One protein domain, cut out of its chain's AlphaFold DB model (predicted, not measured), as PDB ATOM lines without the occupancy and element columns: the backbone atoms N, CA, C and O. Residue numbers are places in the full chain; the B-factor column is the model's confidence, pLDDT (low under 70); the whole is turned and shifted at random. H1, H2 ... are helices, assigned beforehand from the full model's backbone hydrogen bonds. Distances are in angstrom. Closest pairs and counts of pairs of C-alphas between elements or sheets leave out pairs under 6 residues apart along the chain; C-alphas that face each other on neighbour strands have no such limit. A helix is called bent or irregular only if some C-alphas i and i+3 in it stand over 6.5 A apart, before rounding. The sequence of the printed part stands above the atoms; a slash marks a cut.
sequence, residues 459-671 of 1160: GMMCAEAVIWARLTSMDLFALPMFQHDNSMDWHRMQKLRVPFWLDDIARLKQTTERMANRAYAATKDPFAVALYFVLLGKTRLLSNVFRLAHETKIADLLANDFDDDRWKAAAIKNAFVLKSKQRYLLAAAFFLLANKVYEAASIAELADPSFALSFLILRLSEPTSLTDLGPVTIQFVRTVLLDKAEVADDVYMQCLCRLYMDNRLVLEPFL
ATOM      1  N   GLY A 459     -45.995 -48.166 -13.482       51.75
ATOM      2  CA  GLY A 459     -45.140 -47.004 -13.193       51.75
ATOM      3  C   GLY A 459     -44.531 -46.393 -14.458       51.75
ATOM      4  O   GLY A 459     -43.760 -47.057 -15.142       51.75
ATOM      5  N   MET A 460     -44.856 -45.142 -14.778       57.88
ATOM      6  CA  MET A 460     -44.166 -44.370 -15.823       57.88
ATOM      7  C   MET A 460     -42.929 -43.681 -15.240       57.88
ATOM      8  O   MET A 460     -42.905 -43.360 -14.053       57.88
ATOM      9  N   MET A 461     -41.915 -43.414 -16.066       66.06
ATOM     10  CA  MET A 461     -40.772 -42.604 -15.646       66.06
ATOM     11  C   MET A 461     -41.216 -41.204 -15.204       66.06
ATOM     12  O   MET A 461     -41.977 -40.532 -15.905       66.06
ATOM     13  N   CYS A 462     -40.713 -40.757 -14.054       63.69
ATOM     14  CA  CYS A 462     -40.934 -39.410 -13.535       63.69
ATOM     15  C   CYS A 462     -40.083 -38.367 -14.282       63.69
ATOM     16  O   CYS A 462     -39.097 -38.699 -14.945       63.69
ATOM     17  N   ALA A 463     -40.459 -37.090 -14.169       58.31
ATOM     18  CA  ALA A 463     -39.707 -35.989 -14.774       58.31
ATOM     19  C   ALA A 463     -38.268 -35.891 -14.228       58.31
ATOM     20  O   ALA A 463     -37.345 -35.612 -14.989       58.31
ATOM     21  N   GLU A 464     -38.053 -36.237 -12.954       57.03
ATOM     22  CA  GLU A 464     -36.722 -36.333 -12.342       57.03
ATOM     23  C   GLU A 464     -35.803 -37.301 -13.106       57.03
ATOM     24  O   GLU A 464     -34.676 -36.959 -13.471       57.03
ATOM     25  N   ALA A 465     -36.295 -38.504 -13.408       61.69
ATOM     26  CA  ALA A 465     -35.525 -39.506 -14.132       61.69
ATOM     27  C   ALA A 465     -35.149 -39.024 -15.544       61.69
ATOM     28  O   ALA A 465     -34.041 -39.271 -16.012       61.69
ATOM     29  N   VAL A 466     -36.038 -38.277 -16.202       67.38
ATOM     30  CA  VAL A 466     -35.781 -37.675 -17.520       67.38
ATOM     31  C   VAL A 466     -34.717 -36.572 -17.449       67.38
ATOM     32  O   VAL A 466     -33.886 -36.477 -18.350       67.38
ATOM     33  N   ILE A 467     -34.679 -35.778 -16.375       63.47
ATOM     34  CA  ILE A 467     -33.611 -34.790 -16.151       63.47
ATOM     35  C   ILE A 467     -32.257 -35.492 -16.000       63.47
ATOM     36  O   ILE A 467     -31.292 -35.111 -16.661       63.47
ATOM     37  N   TRP A 468     -32.177 -36.556 -15.193       64.31
ATOM     38  CA  TRP A 468     -30.938 -37.329 -15.050       64.31
ATOM     39  C   TRP A 468     -30.480 -37.937 -16.379       64.31
ATOM     40  O   TRP A 468     -29.288 -37.911 -16.688       64.31
ATOM     41  N   ALA A 469     -31.432 -38.384 -17.200       73.12
ATOM     42  CA  ALA A 469     -31.170 -38.879 -18.545       73.12
ATOM     43  C   ALA A 469     -30.584 -37.818 -19.493       73.12
ATOM     44  O   ALA A 469     -29.869 -38.156 -20.429       73.12
ATOM     45  N   ARG A 470     -30.898 -36.535 -19.278       73.38
ATOM     46  CA  ARG A 470     -30.363 -35.411 -20.065       73.38
ATOM     47  C   ARG A 470     -29.004 -34.928 -19.574       73.38
ATOM     48  O   ARG A 470     -28.228 -34.408 -20.365       73.38
ATOM     49  N   LEU A 471     -28.739 -35.060 -18.277       68.44
ATOM     50  CA  LEU A 471     -27.501 -34.589 -17.650       68.44
ATOM     51  C   LEU A 471     -26.356 -35.607 -17.727       68.44
ATOM     52  O   LEU A 471     -25.209 -35.252 -17.459       68.44
ATOM     53  N   THR A 472     -26.655 -36.865 -18.050       73.69
ATOM     54  CA  THR A 472     -25.646 -37.915 -18.212       73.69
ATOM     55  C   THR A 472     -24.862 -37.760 -19.515       73.69
ATOM     56  O   THR A 472     -25.379 -37.376 -20.559       73.69
ATOM     57  N   SER A 473     -23.585 -38.104 -19.429       71.44
ATOM     58  CA  SER A 473     -22.647 -38.280 -20.534       71.44
ATOM     59  C   SER A 473     -22.649 -39.709 -21.100       71.44
ATOM     60  O   SER A 473     -21.953 -39.987 -22.077       71.44
ATOM     61  N   MET A 474     -23.408 -40.624 -20.486       76.19
ATOM     62  CA  MET A 474     -23.526 -42.028 -20.882       76.19
ATOM     63  C   MET A 474     -24.426 -42.190 -22.117       76.19
ATOM     64  O   MET A 474     -25.490 -41.580 -22.199       76.19
ATOM     65  N   ASP A 475     -24.065 -43.085 -23.048       80.56
ATOM     66  CA  ASP A 475     -25.011 -43.542 -24.078       80.56
ATOM     67  C   ASP A 475     -26.028 -44.494 -23.436       80.56
ATOM     68  O   ASP A 475     -25.843 -45.711 -23.400       80.56
ATOM     69  N   LEU A 476     -27.115 -43.924 -22.910       82.25
ATOM     70  CA  LEU A 476     -28.203 -44.669 -22.273       82.25
ATOM     71  C   LEU A 476     -28.795 -45.736 -23.197       82.25
ATOM     72  O   LEU A 476     -29.224 -46.788 -22.737       82.25
ATOM     73  N   PHE A 477     -28.801 -45.498 -24.509       79.88
ATOM     74  CA  PHE A 477     -29.374 -46.432 -25.474       79.88
ATOM     75  C   PHE A 477     -28.442 -47.625 -25.759       79.88
ATOM     76  O   PHE A 477     -28.871 -48.621 -26.339       79.88
ATOM     77  N   ALA A 478     -27.177 -47.557 -25.328       77.12
ATOM     78  CA  ALA A 478     -26.240 -48.677 -25.369       77.12
ATOM     79  C   ALA A 478     -26.396 -49.642 -24.179       77.12
ATOM     80  O   ALA A 478     -25.705 -50.658 -24.126       77.12
ATOM     81  N   LEU A 479     -27.291 -49.364 -23.227       75.44
ATOM     82  CA  LEU A 479     -27.532 -50.272 -22.110       75.44
ATOM     83  C   LEU A 479     -28.176 -51.588 -22.595       75.44
ATOM     84  O   LEU A 479     -29.035 -51.554 -23.482       75.44
ATOM     85  N   PRO A 480     -27.854 -52.743 -21.975       70.94
ATOM     86  CA  PRO A 480     -28.386 -54.051 -22.379       70.94
ATOM     87  C   PRO A 480     -29.919 -54.099 -22.475       70.94
ATOM     88  O   PRO A 480     -30.477 -54.736 -23.368       70.94
ATOM     89  N   MET A 481     -30.610 -53.342 -21.614       70.56
ATOM     90  CA  MET A 481     -32.074 -53.227 -21.604       70.56
ATOM     91  C   MET A 481     -32.678 -52.707 -22.926       70.56
ATOM     92  O   MET A 481     -33.825 -53.042 -23.235       70.56
ATOM     93  N   PHE A 482     -31.904 -51.954 -23.721       71.56
ATOM     94  CA  PHE A 482     -32.299 -51.389 -25.019       71.56
ATOM     95  C   PHE A 482     -31.699 -52.121 -26.230       71.56
ATOM     96  O   PHE A 482     -32.208 -51.962 -27.338       71.56
ATOM     97  N   GLN A 483     -30.646 -52.925 -26.042       65.62
ATOM     98  CA  GLN A 483     -29.921 -53.578 -27.142       65.62
ATOM     99  C   GLN A 483     -30.557 -54.884 -27.637       65.62
ATOM    100  O   GLN A 483     -30.277 -55.307 -28.756       65.62
ATOM    101  N   HIS A 484     -31.418 -55.534 -26.850       62.28
ATOM    102  CA  HIS A 484     -32.086 -56.756 -27.304       62.28
ATOM    103  C   HIS A 484     -33.081 -56.462 -28.443       62.28
ATOM    104  O   HIS A 484     -34.048 -55.720 -28.253       62.28
ATOM    105  N   ASP A 485     -32.875 -57.109 -29.599       47.34
ATOM    106  CA  ASP A 485     -33.540 -56.879 -30.903       47.34
ATOM    107  C   ASP A 485     -35.085 -56.942 -30.911       47.34
ATOM    108  O   ASP A 485     -35.719 -56.606 -31.909       47.34
ATOM    109  N   ASN A 486     -35.719 -57.325 -29.800       51.91
ATOM    110  CA  ASN A 486     -37.160 -57.556 -29.685       51.91
ATOM    111  C   ASN A 486     -37.840 -56.790 -28.532       51.91
ATOM    112  O   ASN A 486     -38.915 -57.194 -28.086       51.91
ATOM    113  N   SER A 487     -37.240 -55.711 -28.023       61.78
ATOM    114  CA  SER A 487     -37.596 -55.202 -26.691       61.78
ATOM    115  C   SER A 487     -38.382 -53.876 -26.640       61.78
ATOM    116  O   SER A 487     -38.893 -53.540 -25.570       61.78
ATOM    117  N   MET A 488     -38.510 -53.124 -27.745       74.88
ATOM    118  CA  MET A 488     -39.082 -51.761 -27.743       74.88
ATOM    119  C   MET A 488     -40.444 -51.660 -28.453       74.88
ATOM    120  O   MET A 488     -40.516 -51.447 -29.662       74.88
ATOM    121  N   ASP A 489     -41.520 -51.753 -27.668       83.62
ATOM    122  CA  ASP A 489     -42.906 -51.462 -28.072       83.62
ATOM    123  C   ASP A 489     -43.310 -50.019 -27.707       83.62
ATOM    124  O   ASP A 489     -42.678 -49.400 -26.847       83.62
ATOM    125  N   TRP A 490     -44.398 -49.490 -28.297       86.12
ATOM    126  CA  TRP A 490     -44.892 -48.129 -27.997       86.12
ATOM    127  C   TRP A 490     -45.101 -47.910 -26.499       86.12
ATOM    128  O   TRP A 490     -44.625 -46.922 -25.950       86.12
ATOM    129  N   HIS A 491     -45.722 -48.875 -25.817       83.88
ATOM    130  CA  HIS A 491     -45.938 -48.816 -24.372       83.88
ATOM    131  C   HIS A 491     -44.621 -48.657 -23.597       83.88
ATOM    132  O   HIS A 491     -44.554 -47.895 -22.638       83.88
ATOM    133  N   ARG A 492     -43.543 -49.330 -24.022       82.31
ATOM    134  CA  ARG A 492     -42.230 -49.215 -23.375       82.31
ATOM    135  C   ARG A 492     -41.548 -47.886 -23.705       82.31
ATOM    136  O   ARG A 492     -40.998 -47.253 -22.809       82.31
ATOM    137  N   MET A 493     -41.633 -47.431 -24.956       85.56
ATOM    138  CA  MET A 493     -41.134 -46.114 -25.375       85.56
ATOM    139  C   MET A 493     -41.827 -44.974 -24.610       85.56
ATOM    140  O   MET A 493     -41.159 -44.041 -24.164       85.56
ATOM    141  N   GLN A 494     -43.143 -45.088 -24.411       83.25
ATOM    142  CA  GLN A 494     -43.968 -44.175 -23.621       83.25
ATOM    143  C   GLN A 494     -43.596 -44.238 -22.131       83.25
ATOM    144  O   GLN A 494     -43.344 -43.204 -21.515       83.25
ATOM    145  N   LYS A 495     -43.477 -45.447 -21.563       76.94
ATOM    146  CA  LYS A 495     -43.112 -45.677 -20.155       76.94
ATOM    147  C   LYS A 495     -41.748 -45.083 -19.798       76.94
ATOM    148  O   LYS A 495     -41.615 -44.488 -18.733       76.94
ATOM    149  N   LEU A 496     -40.770 -45.208 -20.696       78.31
ATOM    150  CA  LEU A 496     -39.411 -44.689 -20.519       78.31
ATOM    151  C   LEU A 496     -39.229 -43.250 -21.023       78.31
ATOM    152  O   LEU A 496     -38.135 -42.698 -20.919       78.31
ATOM    153  N   ARG A 497     -40.272 -42.637 -21.600       84.56
ATOM    154  CA  ARG A 497     -40.246 -41.269 -22.145       84.56
ATOM    155  C   ARG A 497     -39.047 -41.000 -23.072       84.56
ATOM    156  O   ARG A 497     -38.496 -39.903 -23.072       84.56
ATOM    157  N   VAL A 498     -38.669 -41.987 -23.891       87.31
ATOM    158  CA  VAL A 498     -37.484 -41.941 -24.781       87.31
ATOM    159  C   VAL A 498     -37.369 -40.641 -25.598       87.31
ATOM    160  O   VAL A 498     -36.264 -40.096 -25.672       87.31
ATOM    161  N   PRO A 499     -38.461 -40.083 -26.172       88.31
ATOM    162  CA  PRO A 499     -38.381 -38.847 -26.952       88.31
ATOM    163  C   PRO A 499     -37.837 -37.637 -26.181       88.31
ATOM    164  O   PRO A 499     -37.302 -36.725 -26.807       88.31
ATOM    165  N   PHE A 500     -37.936 -37.619 -24.849       83.69
ATOM    166  CA  PHE A 500     -37.459 -36.503 -24.030       83.69
ATOM    167  C   PHE A 500     -35.936 -36.503 -23.839       83.69
ATOM    168  O   PHE A 500     -35.350 -35.447 -23.655       83.69
ATOM    169  N   TRP A 501     -35.258 -37.649 -23.894       84.38
ATOM    170  CA  TRP A 501     -33.830 -37.706 -23.547       84.38
ATOM    171  C   TRP A 501     -32.911 -38.242 -24.645       84.38
ATOM    172  O   TRP A 501     -31.720 -37.935 -24.624       84.38
ATOM    173  N   LEU A 502     -33.427 -38.981 -25.633       87.31
ATOM    174  CA  LEU A 502     -32.602 -39.534 -26.713       87.31
ATOM    175  C   LEU A 502     -32.196 -38.456 -27.725       87.31
ATOM    176  O   LEU A 502     -32.971 -38.149 -28.622       87.31
ATOM    177  N   ASP A 503     -30.989 -37.908 -27.642       84.19
ATOM    178  CA  ASP A 503     -30.581 -36.806 -28.531       84.19
ATOM    179  C   ASP A 503     -30.466 -37.213 -30.014       84.19
ATOM    180  O   ASP A 503     -30.901 -36.490 -30.908       84.19
ATOM    181  N   ASP A 504     -29.977 -38.426 -30.288       85.69
ATOM    182  CA  ASP A 504     -29.765 -38.944 -31.645       85.69
ATOM    183  C   ASP A 504     -31.089 -39.144 -32.418       85.69
ATOM    184  O   ASP A 504     -31.805 -40.139 -32.256       85.69
ATOM    185  N   ILE A 505     -31.392 -38.196 -33.311       87.56
ATOM    186  CA  ILE A 505     -32.598 -38.188 -34.154       87.56
ATOM    187  C   ILE A 505     -32.614 -39.377 -35.125       87.56
ATOM    188  O   ILE A 505     -33.683 -39.917 -35.417       87.56
ATOM    189  N   ALA A 506     -31.457 -39.812 -35.636       86.88
ATOM    190  CA  ALA A 506     -31.391 -40.946 -36.556       86.88
ATOM    191  C   ALA A 506     -31.779 -42.241 -35.830       86.88
ATOM    192  O   ALA A 506     -32.591 -43.025 -36.336       86.88
ATOM    193  N   ARG A 507     -31.283 -42.413 -34.601       86.88
ATOM    194  CA  ARG A 507     -31.660 -43.528 -33.722       86.88
ATOM    195  C   ARG A 507     -33.128 -43.444 -33.295       86.88
ATOM    196  O   ARG A 507     -33.809 -44.471 -33.274       86.88
ATOM    197  N   LEU A 508     -33.668 -42.244 -33.055       88.81
ATOM    198  CA  LEU A 508     -35.097 -42.041 -32.765       88.81
ATOM    199  C   LEU A 508     -35.994 -42.413 -33.962       88.81
ATOM    200  O   LEU A 508     -37.014 -43.083 -33.790       88.81
ATOM    201  N   LYS A 509     -35.600 -42.061 -35.195       88.94
ATOM    202  CA  LYS A 509     -36.311 -42.464 -36.424       88.94
ATOM    203  C   LYS A 509     -36.295 -43.978 -36.611       88.94
ATOM    204  O   LYS A 509     -37.344 -44.580 -36.834       88.94
ATOM    205  N   GLN A 510     -35.124 -44.600 -36.472       88.88
ATOM    206  CA  GLN A 510     -34.971 -46.045 -36.638       88.88
ATOM    207  C   GLN A 510     -35.777 -46.835 -35.598       88.88
ATOM    208  O   GLN A 510     -36.407 -47.839 -35.930       88.88
ATOM    209  N   THR A 511     -35.786 -46.387 -34.343       87.19
ATOM    210  CA  THR A 511     -36.541 -47.040 -33.261       87.19
ATOM    211  C   THR A 511     -38.047 -46.884 -33.440       87.19
ATOM    212  O   THR A 511     -38.770 -47.872 -33.324       87.19
ATOM    213  N   THR A 512     -38.513 -45.693 -33.827       89.88
ATOM    214  CA  THR A 512     -39.926 -45.441 -34.161       89.88
ATOM    215  C   THR A 512     -40.381 -46.297 -35.345       89.88
ATOM    216  O   THR A 512     -41.478 -46.853 -35.323       89.88
ATOM    217  N   GLU A 513     -39.535 -46.467 -36.364       89.81
ATOM    218  CA  GLU A 513     -39.839 -47.322 -37.511       89.81
ATOM    219  C   GLU A 513     -39.960 -48.800 -37.126       89.81
ATOM    220  O   GLU A 513     -40.932 -49.459 -37.501       89.81
ATOM    221  N   ARG A 514     -38.993 -49.335 -36.370       87.50
ATOM    222  CA  ARG A 514     -39.039 -50.731 -35.903       87.50
ATOM    223  C   ARG A 514     -40.293 -50.988 -35.070       87.50
ATOM    224  O   ARG A 514     -40.977 -51.985 -35.291       87.50
ATOM    225  N   MET A 515     -40.619 -50.060 -34.174       89.19
ATOM    226  CA  MET A 515     -41.827 -50.102 -33.356       89.19
ATOM    227  C   MET A 515     -43.100 -50.097 -34.218       89.19
ATOM    228  O   MET A 515     -43.976 -50.934 -34.012       89.19
ATOM    229  N   ALA A 516     -43.198 -49.202 -35.204       87.88
ATOM    230  CA  ALA A 516     -44.348 -49.110 -36.106       87.88
ATOM    231  C   ALA A 516     -44.541 -50.398 -36.929       87.88
ATOM    232  O   ALA A 516     -45.641 -50.947 -36.986       87.88
ATOM    233  N   ASN A 517     -43.459 -50.928 -37.505       88.06
ATOM    234  CA  ASN A 517     -43.490 -52.178 -38.268       88.06
ATOM    235  C   ASN A 517     -43.924 -53.369 -37.399       88.06
ATOM    236  O   ASN A 517     -44.703 -54.210 -37.847       88.06
ATOM    237  N   ARG A 518     -43.467 -53.425 -36.144       85.69
ATOM    238  CA  ARG A 518     -43.861 -54.460 -35.183       85.69
ATOM    239  C   ARG A 518     -45.323 -54.338 -34.763       85.69
ATOM    240  O   ARG A 518     -46.029 -55.344 -34.754       85.69
ATOM    241  N   ALA A 519     -45.792 -53.125 -34.474       85.50
ATOM    242  CA  ALA A 519     -47.195 -52.874 -34.162       85.50
ATOM    243  C   ALA A 519     -48.102 -53.321 -35.321       85.50
ATOM    244  O   ALA A 519     -49.086 -54.020 -35.088       85.50
ATOM    245  N   TYR A 520     -47.718 -53.015 -36.567       87.12
ATOM    246  CA  TYR A 520     -48.445 -53.475 -37.752       87.12
ATOM    247  C   TYR A 520     -48.406 -55.001 -37.907       87.12
ATOM    248  O   TYR A 520     -49.425 -55.612 -38.216       87.12
ATOM    249  N   ALA A 521     -47.258 -55.639 -37.666       86.25
ATOM    250  CA  ALA A 521     -47.141 -57.095 -37.726       86.25
ATOM    251  C   ALA A 521     -48.038 -57.800 -36.689       86.25
ATOM    252  O   ALA A 521     -48.571 -58.871 -36.979       86.25
ATOM    253  N   ALA A 522     -48.225 -57.191 -35.512       84.12
ATOM    254  CA  ALA A 522     -49.043 -57.732 -34.431       84.12
ATOM    255  C   ALA A 522     -50.554 -57.537 -34.655       84.12
ATOM    256  O   ALA A 522     -51.316 -58.490 -34.514       84.12
ATOM    257  N   THR A 523     -51.001 -56.323 -34.999       83.56
ATOM    258  CA  THR A 523     -52.440 -56.006 -35.101       83.56
ATOM    259  C   THR A 523     -52.996 -56.130 -36.517       83.56
ATOM    260  O   THR A 523     -54.199 -56.321 -36.677       83.56
ATOM    261  N   LYS A 524     -52.143 -56.005 -37.546       84.06
ATOM    262  CA  LYS A 524     -52.511 -55.834 -38.968       84.06
ATOM    263  C   LYS A 524     -53.494 -54.685 -39.228       84.06
ATOM    264  O   LYS A 524     -54.081 -54.612 -40.305       84.06
ATOM    265  N   ASP A 525     -53.657 -53.781 -38.265       84.81
ATOM    266  CA  ASP A 525     -54.547 -52.634 -38.373       84.81
ATOM    267  C   ASP A 525     -53.777 -51.425 -38.938       84.81
ATOM    268  O   ASP A 525     -52.851 -50.926 -38.287       84.81
ATOM    269  N   PRO A 526     -54.133 -50.923 -40.134       85.44
ATOM    270  CA  PRO A 526     -53.487 -49.751 -40.716       85.44
ATOM    271  C   PRO A 526     -53.767 -48.462 -39.926       85.44
ATOM    272  O   PRO A 526     -52.943 -47.546 -39.944       85.44
ATOM    273  N   PHE A 527     -54.892 -48.370 -39.204       86.00
ATOM    274  CA  PHE A 527     -55.263 -47.165 -38.459       86.00
ATOM    275  C   PHE A 527     -54.366 -46.944 -37.237       86.00
ATOM    276  O   PHE A 527     -54.001 -45.802 -36.954       86.00
ATOM    277  N   ALA A 528     -53.961 -48.021 -36.561       81.50
ATOM    278  CA  ALA A 528     -53.076 -47.973 -35.397       81.50
ATOM    279  C   ALA A 528     -51.658 -47.464 -35.723       81.50
ATOM    280  O   ALA A 528     -50.981 -46.919 -34.852       81.50
ATOM    281  N   VAL A 529     -51.202 -47.623 -36.971       88.81
ATOM    282  CA  VAL A 529     -49.813 -47.324 -37.380       88.81
ATOM    283  C   VAL A 529     -49.716 -46.101 -38.301       88.81
ATOM    284  O   VAL A 529     -48.629 -45.571 -38.538       88.81
ATOM    285  N   ALA A 530     -50.861 -45.592 -38.769       88.69
ATOM    286  CA  ALA A 530     -50.952 -44.457 -39.683       88.69
ATOM    287  C   ALA A 530     -50.167 -43.226 -39.209       88.69
ATOM    288  O   ALA A 530     -49.414 -42.651 -39.990       88.69
ATOM    289  N   LEU A 531     -50.287 -42.854 -37.930       90.69
ATOM    290  CA  LEU A 531     -49.586 -41.697 -37.367       90.69
ATOM    291  C   LEU A 531     -48.061 -41.827 -37.494       90.69
ATOM    292  O   LEU A 531     -47.408 -40.900 -37.966       90.69
ATOM    293  N   TYR A 532     -47.499 -42.979 -37.123       90.44
ATOM    294  CA  TYR A 532     -46.052 -43.194 -37.141       90.44
ATOM    295  C   TYR A 532     -45.495 -43.227 -38.566       90.44
ATOM    296  O   TYR A 532     -44.448 -42.642 -38.830       90.44
ATOM    297  N   PHE A 533     -46.199 -43.853 -39.515       90.06
ATOM    298  CA  PHE A 533     -45.761 -43.858 -40.913       90.06
ATOM    299  C   PHE A 533     -45.871 -42.484 -41.579       90.06
ATOM    300  O   PHE A 533     -44.989 -42.135 -42.364       90.06
ATOM    301  N   VAL A 534     -46.901 -41.692 -41.255       90.50
ATOM    302  CA  VAL A 534     -46.996 -40.291 -41.702       90.50
ATOM    303  C   VAL A 534     -45.850 -39.468 -41.115       90.50
ATOM    304  O   VAL A 534     -45.178 -38.762 -41.860       90.50
ATOM    305  N   LEU A 535     -45.567 -39.616 -39.818       89.38
ATOM    306  CA  LEU A 535     -44.482 -38.906 -39.136       89.38
ATOM    307  C   LEU A 535     -43.093 -39.243 -39.712       89.38
ATOM    308  O   LEU A 535     -42.220 -38.384 -39.774       89.38
ATOM    309  N   LEU A 536     -42.894 -40.478 -40.179       88.62
ATOM    310  CA  LEU A 536     -41.668 -40.924 -40.855       88.62
ATOM    311  C   LEU A 536     -41.614 -40.556 -42.353       88.62
ATOM    312  O   LEU A 536     -40.656 -40.928 -43.031       88.62
ATOM    313  N   GLY A 537     -42.633 -39.879 -42.894       86.19
ATOM    314  CA  GLY A 537     -42.712 -39.502 -44.310       86.19
ATOM    315  C   GLY A 537     -43.010 -40.665 -45.270       86.19
ATOM    316  O   GLY A 537     -42.827 -40.543 -46.479       86.19
ATOM    317  N   LYS A 538     -43.481 -41.814 -44.768       87.56
ATOM    318  CA  LYS A 538     -43.745 -43.042 -45.547       87.56
ATOM    319  C   LYS A 538     -45.199 -43.132 -46.035       87.56
ATOM    320  O   LYS A 538     -45.828 -44.188 -45.970       87.56
ATOM    321  N   THR A 539     -45.736 -42.036 -46.570       86.31
ATOM    322  CA  THR A 539     -47.143 -41.917 -47.011       86.31
ATOM    323  C   THR A 539     -47.512 -42.887 -48.137       86.31
ATOM    324  O   THR A 539     -48.590 -43.481 -48.111       86.31
ATOM    325  N   ARG A 540     -46.592 -43.145 -49.079       86.44
ATOM    326  CA  ARG A 540     -46.789 -44.130 -50.163       86.44
ATOM    327  C   ARG A 540     -46.921 -45.565 -49.648       86.44
ATOM    328  O   ARG A 540     -47.762 -46.318 -50.131       86.44
ATOM    329  N   LEU A 541     -46.107 -45.943 -48.658       86.44
ATOM    330  CA  LEU A 541     -46.195 -47.259 -48.016       86.44
ATOM    331  C   LEU A 541     -47.529 -47.395 -47.280       86.44
ATOM    332  O   LEU A 541     -48.209 -48.410 -47.418       86.44
ATOM    333  N   LEU A 542     -47.938 -46.340 -46.574       87.69
ATOM    334  CA  LEU A 542     -49.213 -46.294 -45.873       87.69
ATOM    335  C   LEU A 542     -50.419 -46.394 -46.828       87.69
ATOM    336  O   LEU A 542     -51.360 -47.126 -46.535       87.69
ATOM    337  N   SER A 543     -50.380 -45.732 -47.990       87.94
ATOM    338  CA  SER A 543     -51.418 -45.845 -49.030       87.94
ATOM    339  C   SER A 543     -51.603 -47.298 -49.494       87.94
ATOM    340  O   SER A 543     -52.728 -47.802 -49.535       87.94
ATOM    341  N   ASN A 544     -50.505 -48.020 -49.745       88.50
ATOM    342  CA  ASN A 544     -50.561 -49.439 -50.107       88.50
ATOM    343  C   ASN A 544     -51.125 -50.308 -48.972       88.50
ATOM    344  O   ASN A 544     -51.928 -51.204 -49.223       88.50
ATOM    345  N   VAL A 545     -50.744 -50.019 -47.726       87.38
ATOM    346  CA  VAL A 545     -51.243 -50.715 -46.530       87.38
ATOM    347  C   VAL A 545     -52.757 -50.515 -46.350       87.38
ATOM    348  O   VAL A 545     -53.477 -51.491 -46.145       87.38
ATOM    349  N   PHE A 546     -53.285 -49.300 -46.539       88.94
ATOM    350  CA  PHE A 546     -54.735 -49.054 -46.513       88.94
ATOM    351  C   PHE A 546     -55.484 -49.709 -47.679       88.94
ATOM    352  O   PHE A 546     -56.616 -50.159 -47.504       88.94
ATOM    353  N   ARG A 547     -54.857 -49.826 -48.857       89.75
ATOM    354  CA  ARG A 547     -55.438 -50.549 -49.999       89.75
ATOM    355  C   ARG A 547     -55.571 -52.047 -49.713       89.75
ATOM    356  O   ARG A 547     -56.589 -52.637 -50.062       89.75
ATOM    357  N   LEU A 548     -54.577 -52.641 -49.048       86.94
ATOM    358  CA  LEU A 548     -54.621 -54.036 -48.592       86.94
ATOM    359  C   LEU A 548     -55.687 -54.262 -47.510       86.94
ATOM    360  O   LEU A 548     -56.277 -55.334 -47.461       86.94
ATOM    361  N   ALA A 549     -55.973 -53.249 -46.693       85.44
ATOM    362  CA  ALA A 549     -57.049 -53.269 -45.703       85.44
ATOM    363  C   ALA A 549     -58.440 -52.901 -46.270       85.44
ATOM    364  O   ALA A 549     -59.376 -52.699 -45.504       85.44
ATOM    365  N   HIS A 550     -58.584 -52.812 -47.599       84.56
ATOM    366  CA  HIS A 550     -59.823 -52.471 -48.315       84.56
ATOM    367  C   HIS A 550     -60.378 -51.042 -48.092       84.56
ATOM    368  O   HIS A 550     -61.514 -50.758 -48.469       84.56
ATOM    369  N   GLU A 551     -59.572 -50.101 -47.591       87.31
ATOM    370  CA  GLU A 551     -59.951 -48.693 -47.366       87.31
ATOM    371  C   GLU A 551     -59.475 -47.779 -48.513       87.31
ATOM    372  O   GLU A 551     -58.575 -46.942 -48.373       87.31
ATOM    373  N   THR A 552     -60.082 -47.939 -49.694       86.75
ATOM    374  CA  THR A 552     -59.626 -47.299 -50.947       86.75
ATOM    375  C   THR A 552     -59.682 -45.771 -50.925       86.75
ATOM    376  O   THR A 552     -58.759 -45.121 -51.402       86.75
ATOM    377  N   LYS A 553     -60.698 -45.169 -50.290       84.62
ATOM    378  CA  LYS A 553     -60.858 -43.700 -50.230       84.62
ATOM    379  C   LYS A 553     -59.700 -42.998 -49.513       84.62
ATOM    380  O   LYS A 553     -59.303 -41.905 -49.906       84.62
ATOM    381  N   ILE A 554     -59.181 -43.609 -48.447       83.56
ATOM    382  CA  ILE A 554     -58.051 -43.070 -47.680       83.56
ATOM    383  C   ILE A 554     -56.747 -43.351 -48.429       83.56
ATOM    384  O   ILE A 554     -55.895 -42.470 -48.512       83.56
ATOM    385  N   ALA A 555     -56.616 -44.540 -49.027       84.50
ATOM    386  CA  ALA A 555     -55.462 -44.894 -49.846       84.50
ATOM    387  C   ALA A 555     -55.269 -43.930 -51.031       84.50
ATOM    388  O   ALA A 555     -54.147 -43.478 -51.263       84.50
ATOM    389  N   ASP A 556     -56.351 -43.571 -51.727       86.50
ATOM    390  CA  ASP A 556     -56.322 -42.640 -52.859       86.50
ATOM    391  C   ASP A 556     -56.015 -41.208 -52.407       86.50
ATOM    392  O   ASP A 556     -55.284 -40.488 -53.081       86.50
ATOM    393  N   LEU A 557     -56.510 -40.801 -51.232       86.25
ATOM    394  CA  LEU A 557     -56.169 -39.508 -50.644       86.25
ATOM    395  C   LEU A 557     -54.678 -39.429 -50.277       86.25
ATOM    396  O   LEU A 557     -54.036 -38.435 -50.601       86.25
ATOM    397  N   LEU A 558     -54.126 -40.477 -49.655       85.69
ATOM    398  CA  LEU A 558     -52.715 -40.570 -49.252       85.69
ATOM    399  C   LEU A 558     -51.736 -40.723 -50.427       85.69
ATOM    400  O   LEU A 558     -50.531 -40.565 -50.235       85.69
ATOM    401  N   ALA A 559     -52.231 -41.056 -51.622       86.06
ATOM    402  CA  ALA A 559     -51.431 -41.135 -52.841       86.06
ATOM    403  C   ALA A 559     -51.174 -39.761 -53.485       86.06
ATOM    404  O   ALA A 559     -50.296 -39.654 -54.343       86.06
ATOM    405  N   ASN A 560     -51.929 -38.730 -53.086       87.00
ATOM    406  CA  ASN A 560     -51.762 -37.371 -53.594       87.00
ATOM    407  C   ASN A 560     -50.536 -36.680 -52.989       87.00
ATOM    408  O   ASN A 560     -50.026 -37.075 -51.940       87.00
ATOM    409  N   ASP A 561     -50.093 -35.620 -53.662       85.38
ATOM    410  CA  ASP A 561     -49.025 -34.758 -53.177       85.38
ATOM    411  C   ASP A 561     -49.579 -33.730 -52.179       85.38
ATOM    412  O   ASP A 561     -50.466 -32.940 -52.509       85.38
ATOM    413  N   PHE A 562     -49.074 -33.769 -50.948       85.94
ATOM    414  CA  PHE A 562     -49.503 -32.886 -49.865       85.94
ATOM    415  C   PHE A 562     -48.698 -31.589 -49.792       85.94
ATOM    416  O   PHE A 562     -48.943 -30.799 -48.885       85.94
ATOM    417  N   ASP A 563     -47.801 -31.326 -50.744       85.12
ATOM    418  CA  ASP A 563     -47.193 -30.004 -50.895       85.12
ATOM    419  C   ASP A 563     -48.169 -28.982 -51.513       85.12
ATOM    420  O   ASP A 563     -48.060 -27.783 -51.232       85.12
ATOM    421  N   ASP A 564     -49.185 -29.448 -52.247       90.06
ATOM    422  CA  ASP A 564     -50.256 -28.630 -52.836       90.06
ATOM    423  C   ASP A 564     -51.281 -28.163 -51.779       90.06
ATOM    424  O   ASP A 564     -51.868 -28.953 -51.025       90.06
ATOM    425  N   ASP A 565     -51.555 -26.856 -51.764       87.75
ATOM    426  CA  ASP A 565     -52.489 -26.195 -50.848       87.75
ATOM    427  C   ASP A 565     -53.910 -26.771 -50.913       87.75
ATOM    428  O   ASP A 565     -54.615 -26.814 -49.894       87.75
ATOM    429  N   ARG A 566     -54.335 -27.283 -52.077       89.88
ATOM    430  CA  ARG A 566     -55.642 -27.939 -52.220       89.88
ATOM    431  C   ARG A 566     -55.753 -29.165 -51.312       89.88
ATOM    432  O   ARG A 566     -56.774 -29.347 -50.637       89.88
ATOM    433  N   TRP A 567     -54.720 -30.005 -51.297       89.25
ATOM    434  CA  TRP A 567     -54.704 -31.246 -50.524       89.25
ATOM    435  C   TRP A 567     -54.395 -30.994 -49.047       89.25
ATOM    436  O   TRP A 567     -54.997 -31.651 -48.194       89.25
ATOM    437  N   LYS A 568     -53.607 -29.958 -48.720       88.81
ATOM    438  CA  LYS A 568     -53.462 -29.462 -47.337       88.81
ATOM    439  C   LYS A 568     -54.801 -29.010 -46.752       88.81
ATOM    440  O   LYS A 568     -55.170 -29.428 -45.654       88.81
ATOM    441  N   ALA A 569     -55.582 -28.217 -47.489       90.12
ATOM    442  CA  ALA A 569     -56.896 -27.758 -47.033       90.12
ATOM    443  C   ALA A 569     -57.890 -28.920 -46.840       90.12
ATOM    444  O   ALA A 569     -58.686 -28.912 -45.895       90.12
ATOM    445  N   ALA A 570     -57.841 -29.936 -47.710       90.12
ATOM    446  CA  ALA A 570     -58.633 -31.155 -47.557       90.12
ATOM    447  C   ALA A 570     -58.221 -31.958 -46.309       90.12
ATOM    448  O   ALA A 570     -59.088 -32.392 -45.545       90.12
ATOM    449  N   ALA A 571     -56.915 -32.100 -46.058       91.19
ATOM    450  CA  ALA A 571     -56.386 -32.770 -44.874       91.19
ATOM    451  C   ALA A 571     -56.803 -32.060 -43.575       91.19
ATOM    452  O   ALA A 571     -57.302 -32.719 -42.666       91.19
ATOM    453  N   ILE A 572     -56.724 -30.725 -43.519       92.38
ATOM    454  CA  ILE A 572     -57.150 -29.925 -42.356       92.38
ATOM    455  C   ILE A 572     -58.643 -30.121 -42.057       92.38
ATOM    456  O   ILE A 572     -59.022 -30.360 -40.909       92.38
ATOM    457  N   LYS A 573     -59.511 -30.065 -43.078       92.38
ATOM    458  CA  LYS A 573     -60.957 -30.299 -42.902       92.38
ATOM    459  C   LYS A 573     -61.231 -31.695 -42.342       92.38
ATOM    460  O   LYS A 573     -62.012 -31.835 -41.400       92.38
ATOM    461  N   ASN A 574     -60.554 -32.713 -42.873       91.19
ATOM    462  CA  ASN A 574     -60.669 -34.084 -42.379       91.19
ATOM    463  C   ASN A 574     -60.151 -34.221 -40.940       91.19
ATOM    464  O   ASN A 574     -60.766 -34.918 -40.132       91.19
ATOM    465  N   ALA A 575     -59.078 -33.512 -40.590       92.69
ATOM    466  CA  ALA A 575     -58.512 -33.518 -39.250       92.69
ATOM    467  C   ALA A 575     -59.493 -32.958 -38.201       92.69
ATOM    468  O   ALA A 575     -59.689 -33.577 -37.156       92.69
ATOM    469  N   PHE A 576     -60.193 -31.853 -38.496       92.56
ATOM    470  CA  PHE A 576     -61.226 -31.309 -37.603       92.56
ATOM    471  C   PHE A 576     -62.431 -32.245 -37.438       92.56
ATOM    472  O   PHE A 576     -62.950 -32.386 -36.329       92.56
ATOM    473  N   VAL A 577     -62.844 -32.936 -38.506       93.69
ATOM    474  CA  VAL A 577     -63.908 -33.955 -38.438       93.69
ATOM    475  C   VAL A 577     -63.482 -35.154 -37.584       93.69
ATOM    476  O   VAL A 577     -64.286 -35.712 -36.842       93.69
ATOM    477  N   LEU A 578     -62.220 -35.575 -37.664       90.50
ATOM    478  CA  LEU A 578     -61.704 -36.668 -36.836       90.50
ATOM    479  C   LEU A 578     -61.537 -36.249 -35.372       90.50
ATOM    480  O   LEU A 578     -61.832 -37.045 -34.479       90.50
ATOM    481  N   LYS A 579     -61.152 -34.992 -35.130       89.69
ATOM    482  CA  LYS A 579     -61.097 -34.395 -33.792       89.69
ATOM    483  C   LYS A 579     -62.479 -34.376 -33.133       89.69
ATOM    484  O   LYS A 579     -62.589 -34.780 -31.979       89.69
ATOM    485  N   SER A 580     -63.537 -33.977 -33.851       90.00
ATOM    486  CA  SER A 580     -64.906 -33.988 -33.304       90.00
ATOM    487  C   SER A 580     -65.433 -35.402 -33.030       90.00
ATOM    488  O   SER A 580     -66.234 -35.591 -32.121       90.00
ATOM    489  N   LYS A 581     -64.929 -36.409 -33.755       91.12
ATOM    490  CA  LYS A 581     -65.196 -37.839 -33.516       91.12
ATOM    491  C   LYS A 581     -64.297 -38.482 -32.448       91.12
ATOM    492  O   LYS A 581     -64.305 -39.704 -32.336       91.12
ATOM    493  N   GLN A 582     -63.498 -37.700 -31.716       87.31
ATOM    494  CA  GLN A 582     -62.553 -38.172 -30.689       87.31
ATOM    495  C   GLN A 582     -61.491 -39.169 -31.202       87.31
ATOM    496  O   GLN A 582     -60.878 -39.905 -30.434       87.31
ATOM    497  N   ARG A 583     -61.221 -39.193 -32.514       90.25
ATOM    498  CA  ARG A 583     -60.164 -40.027 -33.112       90.25
ATOM    499  C   ARG A 583     -58.853 -39.245 -33.173       90.25
ATOM    500  O   ARG A 583     -58.390 -38.879 -34.252       90.25
ATOM    501  N   TYR A 584     -58.273 -38.973 -32.007       90.81
ATOM    502  CA  TYR A 584     -57.153 -38.037 -31.845       90.81
ATOM    503  C   TYR A 584     -55.872 -38.448 -32.593       90.81
ATOM    504  O   TYR A 584     -55.288 -37.610 -33.275       90.81
ATOM    505  N   LEU A 585     -55.477 -39.728 -32.563       89.38
ATOM    506  CA  LEU A 585     -54.272 -40.220 -33.263       89.38
ATOM    507  C   LEU A 585     -54.351 -40.024 -34.785       89.38
ATOM    508  O   LEU A 585     -53.392 -39.589 -35.420       89.38
ATOM    509  N   LEU A 586     -55.520 -40.302 -35.371       89.50
ATOM    510  CA  LEU A 586     -55.756 -40.083 -36.797       89.50
ATOM    511  C   LEU A 586     -55.859 -38.591 -37.113       89.50
ATOM    512  O   LEU A 586     -55.281 -38.146 -38.097       89.50
ATOM    513  N   ALA A 587     -56.541 -37.803 -36.278       92.06
ATOM    514  CA  ALA A 587     -56.596 -36.354 -36.451       92.06
ATOM    515  C   ALA A 587     -55.186 -35.735 -36.471       92.06
ATOM    516  O   ALA A 587     -54.888 -34.957 -37.375       92.06
ATOM    517  N   ALA A 588     -54.302 -36.139 -35.550       93.06
ATOM    518  CA  ALA A 588     -52.902 -35.714 -35.529       93.06
ATOM    519  C   ALA A 588     -52.163 -36.094 -36.825       93.06
ATOM    520  O   ALA A 588     -51.464 -35.257 -37.391       93.06
ATOM    521  N   ALA A 589     -52.383 -37.301 -37.361       92.00
ATOM    522  CA  ALA A 589     -51.796 -37.718 -38.637       92.00
ATOM    523  C   ALA A 589     -52.235 -36.814 -39.808       92.00
ATOM    524  O   ALA A 589     -51.410 -36.415 -40.624       92.00
ATOM    525  N   PHE A 590     -53.514 -36.428 -39.876       92.12
ATOM    526  CA  PHE A 590     -54.009 -35.514 -40.914       92.12
ATOM    527  C   PHE A 590     -53.503 -34.072 -40.751       92.12
ATOM    528  O   PHE A 590     -53.266 -33.404 -41.756       92.12
ATOM    529  N   PHE A 591     -53.290 -33.591 -39.521       93.50
ATOM    530  CA  PHE A 591     -52.617 -32.306 -39.297       93.50
ATOM    531  C   PHE A 591     -51.147 -32.348 -39.737       93.50
ATOM    532  O   PHE A 591     -50.679 -31.396 -40.362       93.50
ATOM    533  N   LEU A 592     -50.442 -33.464 -39.514       92.00
ATOM    534  CA  LEU A 592     -49.070 -33.643 -40.003       92.00
ATOM    535  C   LEU A 592     -48.980 -33.659 -41.530       92.00
ATOM    536  O   LEU A 592     -48.090 -33.017 -42.078       92.00
ATOM    537  N   LEU A 593     -49.928 -34.301 -42.224       90.81
ATOM    538  CA  LEU A 593     -50.006 -34.243 -43.692       90.81
ATOM    539  C   LEU A 593     -50.161 -32.806 -44.211       90.81
ATOM    540  O   LEU A 593     -49.658 -32.484 -45.277       90.81
ATOM    541  N   ALA A 594     -50.830 -31.931 -43.458       90.38
ATOM    542  CA  ALA A 594     -50.987 -30.520 -43.806       90.38
ATOM    543  C   ALA A 594     -49.815 -29.623 -43.355       90.38
ATOM    544  O   ALA A 594     -49.920 -28.398 -43.448       90.38
ATOM    545  N   ASN A 595     -48.730 -30.210 -42.836       89.25
ATOM    546  CA  ASN A 595     -47.592 -29.512 -42.228       89.25
ATOM    547  C   ASN A 595     -47.980 -28.595 -41.042       89.25
ATOM    548  O   ASN A 595     -47.395 -27.536 -40.818       89.25
ATOM    549  N   LYS A 596     -49.007 -28.992 -40.280       90.56
ATOM    550  CA  LYS A 596     -49.523 -28.295 -39.090       90.56
ATOM    551  C   LYS A 596     -49.048 -28.986 -37.810       90.56
ATOM    552  O   LYS A 596     -49.797 -29.693 -37.137       90.56
ATOM    553  N   VAL A 597     -47.756 -28.828 -37.522       90.56
ATOM    554  CA  VAL A 597     -47.042 -29.549 -36.451       90.56
ATOM    555  C   VAL A 597     -47.569 -29.201 -35.053       90.56
ATOM    556  O   VAL A 597     -47.811 -30.104 -34.253       90.56
ATOM    557  N   TYR A 598     -47.796 -27.917 -34.761       90.50
ATOM    558  CA  TYR A 598     -48.296 -27.466 -33.456       90.50
ATOM    559  C   TYR A 598     -49.694 -28.031 -33.156       90.50
ATOM    560  O   TYR A 598     -49.971 -28.548 -32.069       90.50
ATOM    561  N   GLU A 599     -50.587 -27.985 -34.146       90.69
ATOM    562  CA  GLU A 599     -51.936 -28.534 -34.047       90.69
ATOM    563  C   GLU A 599     -51.918 -30.065 -33.899       90.69
ATOM    564  O   GLU A 599     -52.710 -30.622 -33.138       90.69
ATOM    565  N   ALA A 600     -50.983 -30.757 -34.559       91.94
ATOM    566  CA  ALA A 600     -50.797 -32.194 -34.386       91.94
ATOM    567  C   ALA A 600     -50.302 -32.559 -32.974       91.94
ATOM    568  O   ALA A 600     -50.861 -33.463 -32.351       91.94
ATOM    569  N   ALA A 601     -49.300 -31.844 -32.447       89.50
ATOM    570  CA  ALA A 601     -48.733 -32.086 -31.117       89.50
ATOM    571  C   ALA A 601     -49.735 -31.801 -29.982       89.50
ATOM    572  O   ALA A 601     -49.830 -32.579 -29.031       89.50
ATOM    573  N   SER A 602     -50.535 -30.737 -30.110       88.38
ATOM    574  CA  SER A 602     -51.595 -30.393 -29.145       88.38
ATOM    575  C   SER A 602     -52.776 -31.368 -29.159       88.38
ATOM    576  O   SER A 602     -53.420 -31.582 -28.138       88.38
ATOM    577  N   ILE A 603     -53.074 -32.009 -30.292       90.62
ATOM    578  CA  ILE A 603     -54.111 -33.053 -30.350       90.62
ATOM    579  C   ILE A 603     -53.579 -34.398 -29.862       90.62
ATOM    580  O   ILE A 603     -54.328 -35.157 -29.247       90.62
ATOM    581  N   ALA A 604     -52.302 -34.690 -30.109       87.50
ATOM    582  CA  ALA A 604     -51.649 -35.892 -29.602       87.50
ATOM    583  C   ALA A 604     -51.660 -35.958 -28.069       87.50
ATOM    584  O   ALA A 604     -51.785 -37.045 -27.515       87.50
ATOM    585  N   GLU A 605     -51.641 -34.809 -27.398       82.81
ATOM    586  CA  GLU A 605     -51.791 -34.705 -25.946       82.81
ATOM    587  C   GLU A 605     -53.114 -35.305 -25.438       82.81
ATOM    588  O   GLU A 605     -53.145 -35.993 -24.421       82.81
ATOM    589  N   LEU A 606     -54.215 -35.095 -26.167       83.94
ATOM    590  CA  LEU A 606     -55.524 -35.652 -25.802       83.94
ATOM    591  C   LEU A 606     -55.554 -37.183 -25.928       83.94
ATOM    592  O   LEU A 606     -56.388 -37.835 -25.304       83.94
ATOM    593  N   ALA A 607     -54.668 -37.753 -26.751       80.88
ATOM    594  CA  ALA A 607     -54.508 -39.196 -26.906       80.88
ATOM    595  C   ALA A 607     -53.519 -39.787 -25.890       80.88
ATOM    596  O   ALA A 607     -53.703 -40.916 -25.438       80.88
ATOM    597  N   ASP A 608     -52.465 -39.041 -25.562       78.50
ATOM    598  CA  ASP A 608     -51.378 -39.448 -24.682       78.50
ATOM    599  C   ASP A 608     -51.083 -38.353 -23.637       78.50
ATOM    600  O   ASP A 608     -50.312 -37.424 -23.912       78.50
ATOM    601  N   PRO A 609     -51.618 -38.482 -22.407       74.19
ATOM    602  CA  PRO A 609     -51.406 -37.498 -21.346       74.19
ATOM    603  C   PRO A 609     -49.965 -37.485 -20.811       74.19
ATOM    604  O   PRO A 609     -49.628 -36.642 -19.984       74.19
ATOM    605  N   SER A 610     -49.102 -38.414 -21.248       72.50
ATOM    606  CA  SER A 610     -47.683 -38.439 -20.875       72.50
ATOM    607  C   SER A 610     -46.820 -37.449 -21.655       72.50
ATOM    608  O   SER A 610     -45.634 -37.316 -21.350       72.50
ATOM    609  N   PHE A 611     -47.389 -36.803 -22.681       84.19
ATOM    610  CA  PHE A 611     -46.700 -35.946 -23.649       84.19
ATOM    611  C   PHE A 611     -45.611 -36.645 -24.481       84.19
ATOM    612  O   PHE A 611     -45.025 -36.002 -25.352       84.19
ATOM    613  N   ALA A 612     -45.352 -37.946 -24.292       84.94
ATOM    614  CA  ALA A 612     -44.343 -38.683 -25.054       84.94
ATOM    615  C   ALA A 612     -44.648 -38.673 -26.556       84.94
ATOM    616  O   ALA A 612     -43.743 -38.447 -27.360       84.94
ATOM    617  N   LEU A 613     -45.918 -38.838 -26.941       88.81
ATOM    618  CA  LEU A 613     -46.341 -38.743 -28.338       88.81
ATOM    619  C   LEU A 613     -46.214 -37.329 -28.909       88.81
ATOM    620  O   LEU A 613     -45.714 -37.170 -30.021       88.81
ATOM    621  N   SER A 614     -46.628 -36.308 -28.157       88.75
ATOM    622  CA  SER A 614     -46.498 -34.907 -28.574       88.75
ATOM    623  C   SER A 614     -45.032 -34.533 -28.804       88.75
ATOM    624  O   SER A 614     -44.701 -33.954 -29.836       88.75
ATOM    625  N   PHE A 615     -44.138 -34.935 -27.896       87.25
ATOM    626  CA  PHE A 615     -42.705 -34.661 -28.003       87.25
ATOM    627  C   PHE A 615     -42.034 -35.471 -29.124       87.25
ATOM    628  O   PHE A 615     -41.165 -34.951 -29.820       87.25
ATOM    629  N   LEU A 616     -42.473 -36.715 -29.366       90.69
ATOM    630  CA  LEU A 616     -42.025 -37.507 -30.518       90.69
ATOM    631  C   LEU A 616     -42.384 -36.828 -31.846       90.69
ATOM    632  O   LEU A 616     -41.548 -36.779 -32.747       90.69
ATOM    633  N   ILE A 617     -43.609 -36.305 -31.959       91.38
ATOM    634  CA  ILE A 617     -44.060 -35.580 -33.150       91.38
ATOM    635  C   ILE A 617     -43.173 -34.359 -33.385       91.38
ATOM    636  O   ILE A 617     -42.569 -34.268 -34.450       91.38
ATOM    637  N   LEU A 618     -43.042 -33.487 -32.378       89.88
ATOM    638  CA  LEU A 618     -42.262 -32.248 -32.459       89.88
ATOM    639  C   LEU A 618     -40.822 -32.509 -32.919       89.88
ATOM    640  O   LEU A 618     -40.349 -31.887 -33.869       89.88
ATOM    641  N   ARG A 619     -40.162 -33.502 -32.316       88.38
ATOM    642  CA  ARG A 619     -38.761 -33.836 -32.604       88.38
ATOM    643  C   ARG A 619     -38.509 -34.502 -33.948       88.38
ATOM    644  O   ARG A 619     -37.412 -34.389 -34.492       88.38
ATOM    645  N   LEU A 620     -39.473 -35.259 -34.469       88.94
ATOM    646  CA  LEU A 620     -39.327 -35.890 -35.780       88.94
ATOM    647  C   LEU A 620     -39.709 -34.942 -36.924       88.94
ATOM    648  O   LEU A 620     -39.150 -35.087 -38.014       88.94
ATOM    649  N   SER A 621     -40.599 -33.973 -36.679       85.12
ATOM    650  CA  SER A 621     -40.977 -32.939 -37.651       85.12
ATOM    651  C   SER A 621     -39.983 -31.780 -37.733       85.12
ATOM    652  O   SER A 621     -39.679 -31.325 -38.831       85.12
ATOM    653  N   GLU A 622     -39.452 -31.322 -36.595       81.38
ATOM    654  CA  GLU A 622     -38.356 -30.353 -36.519       81.38
ATOM    655  C   GLU A 622     -37.111 -31.125 -36.063       81.38
ATOM    656  O   GLU A 622     -36.929 -31.307 -34.861       81.38
ATOM    657  N   PRO A 623     -36.280 -31.663 -36.980       66.56
ATOM    658  CA  PRO A 623     -35.118 -32.456 -36.606       66.56
ATOM    659  C   PRO A 623     -34.027 -31.551 -36.028       66.56
ATOM    660  O   PRO A 623     -33.071 -31.179 -36.706       66.56
ATOM    661  N   THR A 624     -34.186 -31.207 -34.761       66.19
ATOM    662  CA  THR A 624     -33.255 -30.418 -33.974       66.19
ATOM    663  C   THR A 624     -32.673 -31.238 -32.829       66.19
ATOM    664  O   THR A 624     -33.318 -32.139 -32.280       66.19
ATOM    665  N   SER A 625     -31.410 -30.953 -32.503       73.12
ATOM    666  CA  SER A 625     -30.777 -31.468 -31.287       73.12
ATOM    667  C   SER A 625     -31.600 -31.023 -30.079       73.12
ATOM    668  O   SER A 625     -32.151 -29.922 -30.074       73.12
ATOM    669  N   LEU A 626     -31.654 -31.832 -29.025       71.75
ATOM    670  CA  LEU A 626     -32.282 -31.443 -27.760       71.75
ATOM    671  C   LEU A 626     -31.561 -30.257 -27.088       71.75
ATOM    672  O   LEU A 626     -32.064 -29.729 -26.100       71.75
ATOM    673  N   THR A 627     -30.386 -29.861 -27.590       66.75
ATOM    674  CA  THR A 627     -29.673 -28.630 -27.213       66.75
ATOM    675  C   THR A 627     -30.125 -27.393 -27.991       66.75
ATOM    676  O   THR A 627     -29.893 -26.288 -27.527       66.75
ATOM    677  N   ASP A 628     -30.752 -27.549 -29.160       73.50
ATOM    678  CA  ASP A 628     -31.113 -26.443 -30.059       73.50
ATOM    679  C   ASP A 628     -32.529 -26.644 -30.605       73.50
ATOM    680  O   ASP A 628     -32.721 -26.867 -31.797       73.50
ATOM    681  N   LEU A 629     -33.534 -26.610 -29.727       78.62
ATOM    682  CA  LEU A 629     -34.921 -26.920 -30.087       78.62
ATOM    683  C   LEU A 629     -35.493 -25.975 -31.155       78.62
ATOM    684  O   LEU A 629     -35.162 -24.792 -31.233       78.62
ATOM    685  N   GLY A 630     -36.403 -26.513 -31.971       82.12
ATOM    686  CA  GLY A 630     -37.080 -25.743 -33.011       82.12
ATOM    687  C   GLY A 630     -38.103 -24.748 -32.440       82.12
ATOM    688  O   GLY A 630     -38.556 -24.900 -31.300       82.12
ATOM    689  N   PRO A 631     -38.490 -23.719 -33.212       84.50
ATOM    690  CA  PRO A 631     -39.367 -22.651 -32.736       84.50
ATOM    691  C   PRO A 631     -40.762 -23.157 -32.346       84.50
ATOM    692  O   PRO A 631     -41.318 -22.683 -31.353       84.50
ATOM    693  N   VAL A 632     -41.320 -24.139 -33.068       86.00
ATOM    694  CA  VAL A 632     -42.625 -24.727 -32.724       86.00
ATOM    695  C   VAL A 632     -42.518 -25.554 -31.447       86.00
ATOM    696  O   VAL A 632     -43.416 -25.520 -30.604       86.00
ATOM    697  N   THR A 633     -41.397 -26.253 -31.267       86.06
ATOM    698  CA  THR A 633     -41.124 -27.028 -30.054       86.06
ATOM    699  C   THR A 633     -40.983 -26.130 -28.823       86.06
ATOM    700  O   THR A 633     -41.607 -26.405 -27.799       86.06
ATOM    701  N   ILE A 634     -40.249 -25.016 -28.925       86.44
ATOM    702  CA  ILE A 634     -40.126 -24.020 -27.845       86.44
ATOM    703  C   ILE A 634     -41.490 -23.412 -27.512       86.44
ATOM    704  O   ILE A 634     -41.842 -23.298 -26.337       86.44
ATOM    705  N   GLN A 635     -42.281 -23.058 -28.530       87.81
ATOM    706  CA  GLN A 635     -43.630 -22.539 -28.323       87.81
ATOM    707  C   GLN A 635     -44.490 -23.545 -27.550       87.81
ATOM    708  O   GLN A 635     -45.099 -23.172 -26.554       87.81
ATOM    709  N   PHE A 636     -44.490 -24.819 -27.952       87.75
ATOM    710  CA  PHE A 636     -45.245 -25.870 -27.270       87.75
ATOM    711  C   PHE A 636     -44.787 -26.087 -25.818       87.75
ATOM    712  O   PHE A 636     -45.622 -26.172 -24.916       87.75
ATOM    713  N   VAL A 637     -43.472 -26.139 -25.571       86.12
ATOM    714  CA  VAL A 637     -42.919 -26.273 -24.211       86.12
ATOM    715  C   VAL A 637     -43.357 -25.102 -23.335       86.12
ATOM    716  O   VAL A 637     -43.771 -25.317 -22.201       86.12
ATOM    717  N   ARG A 638     -43.331 -23.877 -23.867       86.31
ATOM    718  CA  ARG A 638     -43.679 -22.672 -23.116       86.31
ATOM    719  C   ARG A 638     -45.173 -22.541 -22.830       86.31
ATOM    720  O   ARG A 638     -45.516 -22.149 -21.729       86.31
ATOM    721  N   THR A 639     -46.045 -22.820 -23.799       84.94
ATOM    722  CA  THR A 639     -47.487 -22.522 -23.678       84.94
ATOM    723  C   THR A 639     -48.340 -23.707 -23.250       84.94
ATOM    724  O   THR A 639     -49.498 -23.529 -22.897       84.94
ATOM    725  N   VAL A 640     -47.835 -24.935 -23.382       83.31
ATOM    726  CA  VAL A 640     -48.598 -26.146 -23.047       83.31
ATOM    727  C   VAL A 640     -47.932 -26.895 -21.906       83.31
ATOM    728  O   VAL A 640     -48.587 -27.203 -20.914       83.31
ATOM    729  N   LEU A 641     -46.638 -27.204 -22.039       81.00
ATOM    730  CA  LEU A 641     -45.944 -28.060 -21.077       81.00
ATOM    731  C   LEU A 641     -45.650 -27.323 -19.761       81.00
ATOM    732  O   LEU A 641     -45.919 -27.872 -18.698       81.00
ATOM    733  N   LEU A 642     -45.135 -26.089 -19.826       80.06
ATOM    734  CA  LEU A 642     -44.823 -25.273 -18.650       80.06
ATOM    735  C   LEU A 642     -46.089 -24.865 -17.890       80.06
ATOM    736  O   LEU A 642     -46.175 -25.170 -16.708       80.06
ATOM    737  N   ASP A 643     -47.094 -24.301 -18.569       76.81
ATOM    738  CA  ASP A 643     -48.371 -23.921 -17.944       76.81
ATOM    739  C   ASP A 643     -49.011 -25.101 -17.194       76.81
ATOM    740  O   ASP A 643     -49.512 -24.961 -16.081       76.81
ATOM    741  N   LYS A 644     -48.960 -26.310 -17.767       72.31
ATOM    742  CA  LYS A 644     -49.478 -27.513 -17.102       72.31
ATOM    743  C   LYS A 644     -48.600 -28.005 -15.963       72.31
ATOM    744  O   LYS A 644     -49.138 -28.531 -14.995       72.31
ATOM    745  N   ALA A 645     -47.283 -27.862 -16.075       64.81
ATOM    746  CA  ALA A 645     -46.358 -28.190 -14.998       64.81
ATOM    747  C   ALA A 645     -46.516 -27.230 -13.806       64.81
ATOM    748  O   ALA A 645     -46.398 -27.663 -12.664       64.81
ATOM    749  N   GLU A 646     -46.834 -25.958 -14.063       64.12
ATOM    750  CA  GLU A 646     -47.169 -24.953 -13.048       64.12
ATOM    751  C   GLU A 646     -48.529 -25.242 -12.398       64.12
ATOM    752  O   GLU A 646     -48.630 -25.274 -11.176       64.12
ATOM    753  N   VAL A 647     -49.562 -25.560 -13.189       65.44
ATOM    754  CA  VAL A 647     -50.886 -25.946 -12.658       65.44
ATOM    755  C   VAL A 647     -50.832 -27.246 -11.844       65.44
ATOM    756  O   VAL A 647     -51.587 -27.400 -10.886       65.44
ATOM    757  N   ALA A 648     -49.967 -28.189 -12.226       52.81
ATOM    758  CA  ALA A 648     -49.806 -29.473 -11.545       52.81
ATOM    759  C   ALA A 648     -48.798 -29.450 -10.384       52.81
ATOM    760  O   ALA A 648     -48.644 -30.477  -9.726       52.81
ATOM    761  N   ASP A 649     -48.104 -28.329 -10.163       51.50
ATOM    762  CA  ASP A 649     -47.008 -28.191  -9.194       51.50
ATOM    763  C   ASP A 649     -45.899 -29.264  -9.355       51.50
ATOM    764  O   ASP A 649     -45.256 -29.705  -8.402       51.50
ATOM    765  N   ASP A 650     -45.664 -29.723 -10.594       54.84
ATOM    766  CA  ASP A 650     -44.590 -30.676 -10.906       54.84
ATOM    767  C   ASP A 650     -43.281 -29.915 -11.136       54.84
ATOM    768  O   ASP A 650     -42.900 -29.585 -12.264       54.84
ATOM    769  N   VAL A 651     -42.586 -29.649 -10.032       51.75
ATOM    770  CA  VAL A 651     -41.303 -28.936  -9.974       51.75
ATOM    771  C   VAL A 651     -40.261 -29.518 -10.937       51.75
ATOM    772  O   VAL A 651     -39.550 -28.783 -11.625       51.75
ATOM    773  N   TYR A 652     -40.185 -30.846 -11.049       56.19
ATOM    774  CA  TYR A 652     -39.231 -31.496 -11.945       56.19
ATOM    775  C   TYR A 652     -39.606 -31.279 -13.411       56.19
ATOM    776  O   TYR A 652     -38.727 -31.068 -14.246       56.19
ATOM    777  N   MET A 653     -40.896 -31.288 -13.749       63.78
ATOM    778  CA  MET A 653     -41.339 -30.968 -15.105       63.78
ATOM    779  C   MET A 653     -41.101 -29.489 -15.444       63.78
ATOM    780  O   MET A 653     -40.629 -29.197 -16.541       63.78
ATOM    781  N   GLN A 654     -41.328 -28.565 -14.507       62.47
ATOM    782  CA  GLN A 654     -41.013 -27.141 -14.691       62.47
ATOM    783  C   GLN A 654     -39.514 -26.934 -14.964       62.47
ATOM    784  O   GLN A 654     -39.138 -26.240 -15.915       62.47
ATOM    785  N   CYS A 655     -38.643 -27.600 -14.201       58.44
ATOM    786  CA  CYS A 655     -37.197 -27.562 -14.423       58.44
ATOM    787  C   CYS A 655     -36.778 -28.215 -15.742       58.44
ATOM    788  O   CYS A 655     -35.858 -27.722 -16.391       58.44
ATOM    789  N   LEU A 656     -37.451 -29.283 -16.177       67.25
ATOM    790  CA  LEU A 656     -37.217 -29.893 -17.484       67.25
ATOM    791  C   LEU A 656     -37.606 -28.937 -18.628       67.25
ATOM    792  O   LEU A 656     -36.845 -28.789 -19.582       67.25
ATOM    793  N   CYS A 657     -38.740 -28.235 -18.516       74.94
ATOM    794  CA  CYS A 657     -39.155 -27.199 -19.469       74.94
ATOM    795  C   CYS A 657     -38.134 -26.057 -19.548       74.94
ATOM    796  O   CYS A 657     -37.759 -25.634 -20.641       74.94
ATOM    797  N   ARG A 658     -37.652 -25.574 -18.397       70.75
ATOM    798  CA  ARG A 658     -36.608 -24.538 -18.323       70.75
ATOM    799  C   ARG A 658     -35.273 -25.032 -18.879       70.75
ATOM    800  O   ARG A 658     -34.624 -24.297 -19.609       70.75
ATOM    801  N   LEU A 659     -34.907 -26.291 -18.632       70.69
ATOM    802  CA  LEU A 659     -33.709 -26.904 -19.212       70.69
ATOM    803  C   LEU A 659     -33.765 -26.915 -20.745       70.69
ATOM    804  O   LEU A 659     -32.753 -26.638 -21.381       70.69
ATOM    805  N   TYR A 660     -34.934 -27.188 -21.331       76.75
ATOM    806  CA  TYR A 660     -35.149 -27.124 -22.778       76.75
ATOM    807  C   TYR A 660     -35.076 -25.705 -23.348       76.75
ATOM    808  O   TYR A 660     -34.572 -25.520 -24.451       76.75
ATOM    809  N   MET A 661     -35.585 -24.703 -22.630       76.12
ATOM    810  CA  MET A 661     -35.615 -23.321 -23.125       76.12
ATOM    811  C   MET A 661     -34.287 -22.582 -22.919       76.12
ATOM    812  O   MET A 661     -33.823 -21.894 -23.824       76.12
ATOM    813  N   ASP A 662     -33.675 -22.733 -21.744       68.94
ATOM    814  CA  ASP A 662     -32.547 -21.913 -21.289       68.94
ATOM    815  C   ASP A 662     -31.192 -22.635 -21.416       68.94
ATOM    816  O   ASP A 662     -30.147 -22.054 -21.107       68.94
ATOM    817  N   ASN A 663     -31.187 -23.916 -21.821       63.84
ATOM    818  CA  ASN A 663     -30.014 -24.809 -21.816       63.84
ATOM    819  C   ASN A 663     -29.272 -24.844 -20.463       63.84
ATOM    820  O   ASN A 663     -28.085 -25.173 -20.376       63.84
ATOM    821  N   ARG A 664     -29.970 -24.480 -19.385       55.22
ATOM    822  CA  ARG A 664     -29.458 -24.407 -18.019       55.22
ATOM    823  C   ARG A 664     -30.517 -24.919 -17.059       55.22
ATOM    824  O   ARG A 664     -31.710 -24.715 -17.260       55.22
ATOM    825  N   LEU A 665     -30.067 -25.576 -15.996       50.06
ATOM    826  CA  LEU A 665     -30.949 -25.999 -14.919       50.06
ATOM    827  C   LEU A 665     -31.292 -24.776 -14.059       50.06
ATOM    828  O   LEU A 665     -30.429 -24.252 -13.354       50.06
ATOM    829  N   VAL A 666     -32.536 -24.313 -14.140       46.81
ATOM    830  CA  VAL A 666     -33.053 -23.213 -13.316       46.81
ATOM    831  C   VAL A 666     -33.593 -23.801 -12.012       46.81
ATOM    832  O   VAL A 666     -34.467 -24.665 -12.048       46.81
ATOM    833  N   LEU A 667     -33.046 -23.364 -10.872       41.75
ATOM    834  CA  LEU A 667     -33.371 -23.903  -9.541       41.75
ATOM    835  C   LEU A 667     -34.561 -23.205  -8.862       41.75
ATOM    836  O   LEU A 667     -35.065 -23.711  -7.868       41.75
ATOM    837  N   GLU A 668     -35.024 -22.085  -9.419       41.12
ATOM    838  CA  GLU A 668     -36.154 -21.279  -8.932       41.12
ATOM    839  C   GLU A 668     -37.428 -22.107  -8.626       41.12
ATOM    840  O   GLU A 668     -37.964 -21.937  -7.533       41.12
ATOM    841  N   PRO A 669     -37.866 -23.081  -9.462       38.88
ATOM    842  CA  PRO A 669     -39.031 -23.922  -9.154       38.88
ATOM    843  C   PRO A 669     -38.856 -24.834  -7.935       38.88
ATOM    844  O   PRO A 669     -39.828 -25.143  -7.256       38.88
ATOM    845  N   PHE A 670     -37.627 -25.275  -7.635       40.12
ATOM    846  CA  PHE A 670     -37.361 -26.102  -6.451       40.12
ATOM    847  C   PHE A 670     -37.499 -25.301  -5.154       40.12
ATOM    848  O   PHE A 670     -37.762 -25.889  -4.110       40.12
ATOM    849  N   LEU A 671     -37.291 -23.984  -5.224       36.00
ATOM    850  CA  LEU A 671     -37.173 -23.064  -4.090       36.00
ATOM    851  C   LEU A 671     -38.523 -22.428  -3.698       36.00
ATOM    852  O   LEU A 671     -38.569 -21.665  -2.735       36.00
TER     853      LEU A 671
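What this domain is: This is residues 459 to 671 of the 1160 residues of the protein "Rav1p_C domain-containing protein" of Aphanomyces astaci (UniProt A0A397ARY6). Two rows of helices make this domain: H9 to H14 run as a zigzag of hairpins, and H5 to H8 make a shorter zigzag that packs on it where H6 meets H10. H12 lies in the middle; towards the other end H4 packs on H12 and H1 on H14, while residues 478 to 484, with H2, stick out. The printed part has 213 residues with fifteen named helices, H1 to H15 in chain order, and no named strand; the class is all helix. It is compact, with a radius of gyration of the C-alphas of 17.7 A, and only just elongated, spanning 56 by 37 by 28 A.

How they stand to each other: H1, residues 463 to 471, touches H4, residues 498 to 501, closest at the C-alphas of Arg 470 and Trp 501, 5.4 A apart. H2, residues 480 to 483, touches no helix. H3, residues 490 to 495, is close but not clearly touching H12, residues 612 to 621, with the C-alphas of Gln 494 and Ala 612 closest at 5.7 A. H12 is the hub, touching five helices, among them H4. H5, residues 505 to 523, and H6, residues 526 to 535, form a hairpin at a shallow tilt of 11 degrees; residues 512 to 520 of H5 alone touch H6, closest at the C-alphas of Ala 516 and Val 529, 5.9 A. H6 is irregular, with C-alphas 528 and 531 7.4 A apart. H6 also forms a hairpin with H7, residues 539 to 548, which forms another with H8, residues 552 to 558. H9, residues 565 to 580, and H10, residues 584 to 593, form a hairpin at 9 degrees; the C-alphas of Leu 531 in H6 and Ala 589 in H10 are their closest, 4.7 A. H11, residues 597 to 607, H12 and H13, residues 631 to 647, are an up and down bundle, each running against the one before. H14, residues 651 to 662, forms a hairpin with H13, and touches H1 and H15, residues 668 to 671. Every O i to N i+4 pair is within hydrogen-bond range in H1, H3, H5, H7, H8, H9, H10, H12 and H14, but 4 of 6 are in H6, 5 of 7 in H11 and 11 of 13 in H13; H2, H4 and H15 are too short for one.

Where its parts are: C-alpha 463 of H1 is at (-39.707, -35.989, -14.774). H5 is 26.7 A long, H9 22.9 A and H13 23.4 A. C-alpha 671 of H15 is at (-37.173, -23.064, -4.090).

The domain as a whole: The two C-alphas farthest apart, of His 550 and Leu 671, are 57.7 A apart. The printed part has no cut and no long link. The mean pLDDT of the printed part is 80.1; 41 residues are under 70, among them 645 to 656 and 662 to 671.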